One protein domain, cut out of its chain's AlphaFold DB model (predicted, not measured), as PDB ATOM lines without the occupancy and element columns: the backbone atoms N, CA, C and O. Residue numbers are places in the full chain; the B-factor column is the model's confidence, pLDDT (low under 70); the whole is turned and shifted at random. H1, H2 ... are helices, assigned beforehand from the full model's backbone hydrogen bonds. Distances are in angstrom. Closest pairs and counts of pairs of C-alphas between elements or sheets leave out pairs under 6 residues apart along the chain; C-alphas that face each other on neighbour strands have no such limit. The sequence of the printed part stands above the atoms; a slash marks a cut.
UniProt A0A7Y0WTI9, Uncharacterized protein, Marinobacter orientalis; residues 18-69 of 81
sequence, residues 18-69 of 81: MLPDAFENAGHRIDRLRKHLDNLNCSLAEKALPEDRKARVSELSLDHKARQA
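What this domain is: This is residues 18 to 69 of the 81 residues of an uncharacterized protein of Marinobacter orientalis (UniProt A0A7Y0WTI9). Starting from Met 18, you see two helices in an open L: the long arm H1, residues 19 to 48, runs to a corner at residues 49 and 50, and the shorter arm H2, residues 51 to 68, sets off from there in another direction. No core lies between the arms, and the long arm makes most of the length. The printed part has 52 residues with two named helices, H1 then H2, and no named strand; its class is all helix. It is extended, with a radius of gyration of the C-alphas of 19.4 A, and the C-alphas span 58 by 28 by 6 A.

Where its parts are: Find C-alpha 19 at (165.396, 165.808, 128.441), where H1 begins; from there the helix runs through residues 19 to 48, 42.1 A from first to last C-alpha, and ends at C-alpha 48, at (128.818, 180.566, 113.645). Pass Leu 49 and Pro 50, and you reach H2, residues 51 to 68, 25.7 A from first to last C-alpha. It ends at C-alpha 68, at (112.608, 173.442, 137.919).

How they stand to each other: Look first at the tight link of two residues between H1 and H2. The two helices are apart, with no C-alpha of the one within 8 A of the other. Residues 18 to 45, of which 19 to 45 belong to H1, stand free, as do residues 55 to 69, of which 55 to 68 belong to H2. In H1 and H2 every O i to N i+4 pair is within hydrogen-bond range.

The domain as a whole: The two C-alphas farthest apart, those of Met 18 and Arg 67, are 59.0 A apart. The printed part has no cut and no long link. The mean pLDDT of the printed part is 78.8; look for values under 70 at residues 18 to 22 and 49 to 55.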
ATOM      1  N   MET A  18     169.131 166.858 130.178       58.94
ATOM      2  CA  MET A  18     168.278 167.990 129.752       58.94
ATOM      3  C   MET A  18     166.909 167.575 129.199       58.94
ATOM      4  O   MET A  18     166.069 168.432 128.928       58.94
ATOM      5  N   LEU A  19     166.665 166.275 129.002       64.50
ATOM      6  CA  LEU A  19     165.396 165.808 128.441       64.50
ATOM      7  C   LEU A  19     164.182 166.114 129.325       64.50
ATOM      8  O   LEU A  19     163.215 166.629 128.773       64.50
ATOM      9  N   PRO A  20     164.184 165.821 130.639       62.47
ATOM     10  CA  PRO A  20     162.979 165.966 131.455       62.47
ATOM     11  C   PRO A  20     162.434 167.397 131.415       62.47
ATOM     12  O   PRO A  20     161.283 167.608 131.045       62.47
ATOM     13  N   ASP A  21     163.297 168.387 131.645       64.81
ATOM     14  CA  ASP A  21     162.909 169.802 131.660       64.81
ATOM     15  C   ASP A  21     162.534 170.333 130.267       64.81
ATOM     16  O   ASP A  21     161.628 171.158 130.126       64.81
ATOM     17  N   ALA A  22     163.194 169.849 129.208       67.56
ATOM     18  CA  ALA A  22     162.843 170.215 127.837       67.56
ATOM     19  C   ALA A  22     161.484 169.631 127.415       67.56
ATOM     20  O   ALA A  22     160.719 170.313 126.729       67.56
ATOM     21  N   PHE A  23     161.170 168.403 127.838       70.81
ATOM     22  CA  PHE A  23     159.877 167.761 127.596       70.81
ATOM     23  C   PHE A  23     158.757 168.415 128.406       70.81
ATOM     24  O   PHE A  23     157.702 168.687 127.834       70.81
ATOM     25  N   GLU A  24     158.992 168.756 129.673       73.38
ATOM     26  CA  GLU A  24     158.037 169.502 130.505       73.38
ATOM     27  C   GLU A  24     157.740 170.891 129.913       73.38
ATOM     28  O   GLU A  24     156.585 171.267 129.697       73.38
ATOM     29  N   ASN A  25     158.774 171.645 129.525       77.25
ATOM     30  CA  ASN A  25     158.589 172.958 128.906       77.25
ATOM     31  C   ASN A  25     157.903 172.860 127.528       77.25
ATOM     32  O   ASN A  25     157.054 173.690 127.188       77.25
ATOM     33  N   ALA A  26     158.227 171.838 126.730       76.69
ATOM     34  CA  ALA A  26     157.520 171.558 125.483       76.69
ATOM     35  C   ALA A  26     156.046 171.197 125.737       76.69
ATOM     36  O   ALA A  26     155.173 171.734 125.053       76.69
ATOM     37  N   GLY A  27     155.762 170.385 126.758       79.81
ATOM     38  CA  GLY A  27     154.413 170.042 127.207       79.81
ATOM     39  C   GLY A  27     153.605 171.285 127.570       79.81
ATOM     40  O   GLY A  27     152.554 171.537 126.985       79.81
ATOM     41  N   HIS A  28     154.153 172.165 128.409       84.62
ATOM     42  CA  HIS A  28     153.506 173.429 128.772       84.62
ATOM     43  C   HIS A  28     153.268 174.371 127.583       84.62
ATOM     44  O   HIS A  28     152.335 175.183 127.591       84.62
ATOM     45  N   ARG A  29     154.123 174.332 126.556       82.81
ATOM     46  CA  ARG A  29     153.915 175.104 125.320       82.81
ATOM     47  C   ARG A  29     152.804 174.502 124.465       82.81
ATOM     48  O   ARG A  29     151.979 175.261 123.958       82.81
ATOM     49  N   ILE A  30     152.753 173.177 124.346       89.12
ATOM     50  CA  ILE A  30     151.691 172.457 123.635       89.12
ATOM     51  C   ILE A  30     150.342 172.674 124.328       89.12
ATOM     52  O   ILE A  30     149.367 172.997 123.655       89.12
ATOM     53  N   ASP A  31     150.287 172.615 125.657       89.56
ATOM     54  CA  ASP A  31     149.062 172.867 126.421       89.56
ATOM     55  C   ASP A  31     148.561 174.303 126.265       89.56
ATOM     56  O   ASP A  31     147.360 174.541 126.113       89.56
ATOM     57  N   ARG A  32     149.473 175.284 126.263       89.81
ATOM     58  CA  ARG A  32     149.117 176.681 125.978       89.81
ATOM     59  C   ARG A  32     148.564 176.842 124.566       89.81
ATOM     60  O   ARG A  32     147.559 177.529 124.395       89.81
ATOM     61  N   LEU A  33     149.181 176.197 123.578       90.25
ATOM     62  CA  LEU A  33     148.700 176.222 122.199       90.25
ATOM     63  C   LEU A  33     147.326 175.552 122.073       90.25
ATOM     64  O   LEU A  33     146.437 176.111 121.439       90.25
ATOM     65  N   ARG A  34     147.126 174.406 122.731       91.62
ATOM     66  CA  ARG A  34     145.848 173.692 122.771       91.62
ATOM     67  C   ARG A  34     144.741 174.563 123.355       91.62
ATOM     68  O   ARG A  34     143.720 174.741 122.706       91.62
ATOM     69  N   LYS A  35     144.978 175.192 124.512       93.19
ATOM     70  CA  LYS A  35     144.027 176.143 125.117       93.19
ATOM     71  C   LYS A  35     143.704 177.308 124.183       93.19
ATOM     72  O   LYS A  35     142.562 177.747 124.119       93.19
ATOM     73  N   HIS A  36     144.700 177.817 123.460       93.12
ATOM     74  CA  HIS A  36     144.483 178.898 122.506       93.12
ATOM     75  C   HIS A  36     143.601 178.453 121.331       93.12
ATOM     76  O   HIS A  36     142.667 179.162 120.967       93.12
ATOM     77  N   LEU A  37     143.851 177.265 120.774       93.56
ATOM     78  CA  LEU A  37     143.025 176.686 119.714       93.56
ATOM     79  C   LEU A  37     141.602 176.382 120.190       93.56
ATOM     80  O   LEU A  37     140.656 176.682 119.468       93.56
ATOM     81  N   ASP A  38     141.439 175.862 121.406       92.12
ATOM     82  CA  ASP A  38     140.123 175.628 122.005       92.12
ATOM     83  C   ASP A  38     139.351 176.944 122.159       92.12
ATOM     84  O   ASP A  38     138.187 177.024 121.774       92.12
ATOM     85  N   ASN A  39     140.005 178.013 122.625       90.81
ATOM     86  CA  ASN A  39     139.380 179.335 122.726       90.81
ATOM     87  C   ASN A  39     138.952 179.881 121.358       90.81
ATOM     88  O   ASN A  39     137.862 180.441 121.229       90.81
ATOM     89  N   LEU A  40     139.789 179.713 120.330       88.25
ATOM     90  CA  LEU A  40     139.443 180.111 118.966       88.25
ATOM     91  C   LEU A  40     138.265 179.299 118.431       88.25
ATOM     92  O   LEU A  40     137.351 179.878 117.850       88.25
ATOM     93  N   ASN A  41     138.255 177.987 118.657       88.81
ATOM     94  CA  ASN A  41     137.160 177.113 118.258       88.81
ATOM     95  C   ASN A  41     135.851 177.516 118.952       88.81
ATOM     96  O   ASN A  41     134.837 177.696 118.287       88.81
ATOM     97  N   CYS A  42     135.886 177.769 120.263       83.00
ATOM     98  CA  CYS A  42     134.737 178.273 121.015       83.00
ATOM     99  C   CYS A  42     134.237 179.618 120.468       83.00
ATOM    100  O   CYS A  42     133.038 179.771 120.249       83.00
ATOM    101  N   SER A  43     135.134 180.566 120.179       83.38
ATOM    102  CA  SER A  43     134.756 181.869 119.614       83.38
ATOM    103  C   SER A  43     134.192 181.754 118.194       83.38
ATOM    104  O   SER A  43     133.248 182.458 117.835       83.38
ATOM    105  N   LEU A  44     134.735 180.849 117.376       82.44
ATOM    106  CA  LEU A  44     134.217 180.563 116.039       82.44
ATOM    107  C   LEU A  44     132.851 179.884 116.106       82.44
ATOM    108  O   LEU A  44     131.953 180.289 115.377       82.44
ATOM    109  N   ALA A  45     132.669 178.908 116.993       79.81
ATOM    110  CA  ALA A  45     131.382 178.262 117.229       79.81
ATOM    111  C   ALA A  45     130.340 179.274 117.728       79.81
ATOM    112  O   ALA A  45     129.202 179.277 117.261       79.81
ATOM    113  N   GLU A  46     130.742 180.187 118.612       72.12
ATOM    114  CA  GLU A  46     129.901 181.288 119.066       72.12
ATOM    115  C   GLU A  46     129.513 182.214 117.905       72.12
ATOM    116  O   GLU A  46     128.343 182.554 117.771       72.12
ATOM    117  N   LYS A  47     130.441 182.589 117.021       75.00
ATOM    118  CA  LYS A  47     130.138 183.434 115.848       75.00
ATOM    119  C   LYS A  47     129.357 182.708 114.750       75.00
ATOM    120  O   LYS A  47     128.616 183.346 114.010       75.00
ATOM    121  N   ALA A  48     129.517 181.393 114.627       75.88
ATOM    122  CA  ALA A  48     128.818 180.566 113.645       75.88
ATOM    123  C   ALA A  48     127.356 180.299 114.031       75.88
ATOM    124  O   ALA A  48     126.550 179.906 113.183       75.88
ATOM    125  N   LEU A  49     126.993 180.502 115.300       64.44
ATOM    126  CA  LEU A  49     125.611 180.441 115.746       64.44
ATOM    127  C   LEU A  49     124.913 181.775 115.429       64.44
ATOM    128  O   LEU A  49     125.296 182.797 115.992       64.44
ATOM    129  N   PRO A  50     123.861 181.776 114.585       69.75
ATOM    130  CA  PRO A  50     123.001 182.938 114.395       69.75
ATOM    131  C   PRO A  50     122.504 183.457 115.745       69.75
ATOM    132  O   PRO A  50     122.065 182.655 116.578       69.75
ATOM    133  N   GLU A  51     122.532 184.774 115.948       66.12
ATOM    134  CA  GLU A  51     122.088 185.415 117.196       66.12
ATOM    135  C   GLU A  51     120.652 185.004 117.577       66.12
ATOM    136  O   GLU A  51     120.372 184.695 118.737       66.12
ATOM    137  N   ASP A  52     119.779 184.813 116.582       63.81
ATOM    138  CA  ASP A  52     118.409 184.313 116.768       63.81
ATOM    139  C   ASP A  52     118.350 182.913 117.404       63.81
ATOM    140  O   ASP A  52     117.429 182.591 118.162       63.81
ATOM    141  N   ARG A  53     119.332 182.043 117.115       67.19
ATOM    142  CA  ARG A  53     119.422 180.710 117.733       67.19
ATOM    143  C   ARG A  53     119.928 180.791 119.169       67.19
ATOM    144  O   ARG A  53     119.420 180.049 120.008       67.19
ATOM    145  N   LYS A  54     120.866 181.693 119.476       66.38
ATOM    146  CA  LYS A  54     121.364 181.892 120.849       66.38
ATOM    147  C   LYS A  54     120.271 182.421 121.773       66.38
ATOM    148  O   LYS A  54     120.083 181.869 122.857       66.38
ATOM    149  N   ALA A  55     119.512 183.423 121.323       69.06
ATOM    150  CA  ALA A  55     118.410 183.999 122.089       69.06
ATOM    151  C   ALA A  55     117.355 182.938 122.445       69.06
ATOM    152  O   ALA A  55     116.985 182.802 123.610       69.06
ATOM    153  N   ARG A  56     116.958 182.106 121.473       71.88
ATOM    154  CA  ARG A  56     115.989 181.018 121.684       71.88
ATOM    155  C   ARG A  56     116.488 179.939 122.642       71.88
ATOM    156  O   ARG A  56     115.719 179.462 123.467       71.88
ATOM    157  N   VAL A  57     117.756 179.533 122.553       76.81
ATOM    158  CA  VAL A  57     118.323 178.540 123.486       76.81
ATOM    159  C   VAL A  57     118.431 179.115 124.897       76.81
ATOM    160  O   VAL A  57     118.139 178.414 125.865       76.81
ATOM    161  N   SER A  58     118.799 180.392 125.022       75.06
ATOM    162  CA  SER A  58     118.830 181.095 126.307       75.06
ATOM    163  C   SER A  58     117.436 181.174 126.934       75.06
ATOM    164  O   SER A  58     117.261 180.788 128.088       75.06
ATOM    165  N   GLU A  59     116.423 181.557 126.153       77.38
ATOM    166  CA  GLU A  59     115.018 181.590 126.576       77.38
ATOM    167  C   GLU A  59     114.524 180.202 127.016       77.38
ATOM    168  O   GLU A  59     113.961 180.064 128.101       77.38
ATOM    169  N   LEU A  60     114.812 179.150 126.241       77.75
ATOM    170  CA  LEU A  60     114.463 177.768 126.592       77.75
ATOM    171  C   LEU A  60     115.173 177.288 127.867       77.75
ATOM    172  O   LEU A  60     114.568 176.590 128.682       77.75
ATOM    173  N   SER A  61     116.444 177.651 128.061       80.38
ATOM    174  CA  SER A  61     117.198 177.305 129.270       80.38
ATOM    175  C   SER A  61     116.649 178.027 130.500       80.38
ATOM    176  O   SER A  61     116.508 177.415 131.559       80.38
ATOM    177  N   LEU A  62     116.307 179.310 130.365       81.12
ATOM    178  CA  LEU A  62     115.683 180.096 131.426       81.12
ATOM    179  C   LEU A  62     114.298 179.553 131.783       81.12
ATOM    180  O   LEU A  62     114.022 179.381 132.965       81.12
ATOM    181  N   ASP A  63     113.467 179.205 130.798       80.69
ATOM    182  CA  ASP A  63     112.152 178.597 131.034       80.69
ATOM    183  C   ASP A  63     112.282 177.230 131.722       80.69
ATOM    184  O   ASP A  63     111.590 176.943 132.698       80.69
ATOM    185  N   HIS A  64     113.241 176.402 131.292       81.12
ATOM    186  CA  HIS A  64     113.519 175.124 131.945       81.12
ATOM    187  C   HIS A  64     113.953 175.302 133.410       81.12
ATOM    188  O   HIS A  64     113.443 174.610 134.294       81.12
ATOM    189  N   LYS A  65     114.849 176.257 133.690       86.81
ATOM    190  CA  LYS A  65     115.292 176.592 135.055       86.81
ATOM    191  C   LYS A  65     114.156 177.162 135.904       86.81
ATOM    192  O   LYS A  65     114.013 176.770 137.058       86.81
ATOM    193  N   ALA A  66     113.331 178.040 135.338       81.38
ATOM    194  CA  ALA A  66     112.171 178.614 136.013       81.38
ATOM    195  C   ALA A  66     111.170 177.520 136.415       81.38
ATOM    196  O   ALA A  66     110.723 177.490 137.561       81.38
ATOM    197  N   ARG A  67     110.897 176.561 135.519       82.88
ATOM    198  CA  ARG A  67     110.052 175.394 135.815       82.88
ATOM    199  C   ARG A  67     110.642 174.508 136.907       82.88
ATOM    200  O   ARG A  67     109.909 174.126 137.815       82.88
ATOM    201  N   GLN A  68     111.942 174.207 136.854       86.50
ATOM    202  CA  GLN A  68     112.608 173.442 137.919       86.50
ATOM    203  C   GLN A  68     112.538 174.157 139.275       86.50
ATOM    204  O   GLN A  68     112.333 173.514 140.299       86.50
ATOM    205  N   ALA A  69     112.656 175.485 139.286       85.62
ATOM    206  CA  ALA A  69     112.550 176.307 140.488       85.62
ATOM    207  C   ALA A  69     111.097 176.533 140.960       85.62
ATOM    208  O   ALA A  69     110.874 177.279 141.912       85.62
TER     209      ALA A  69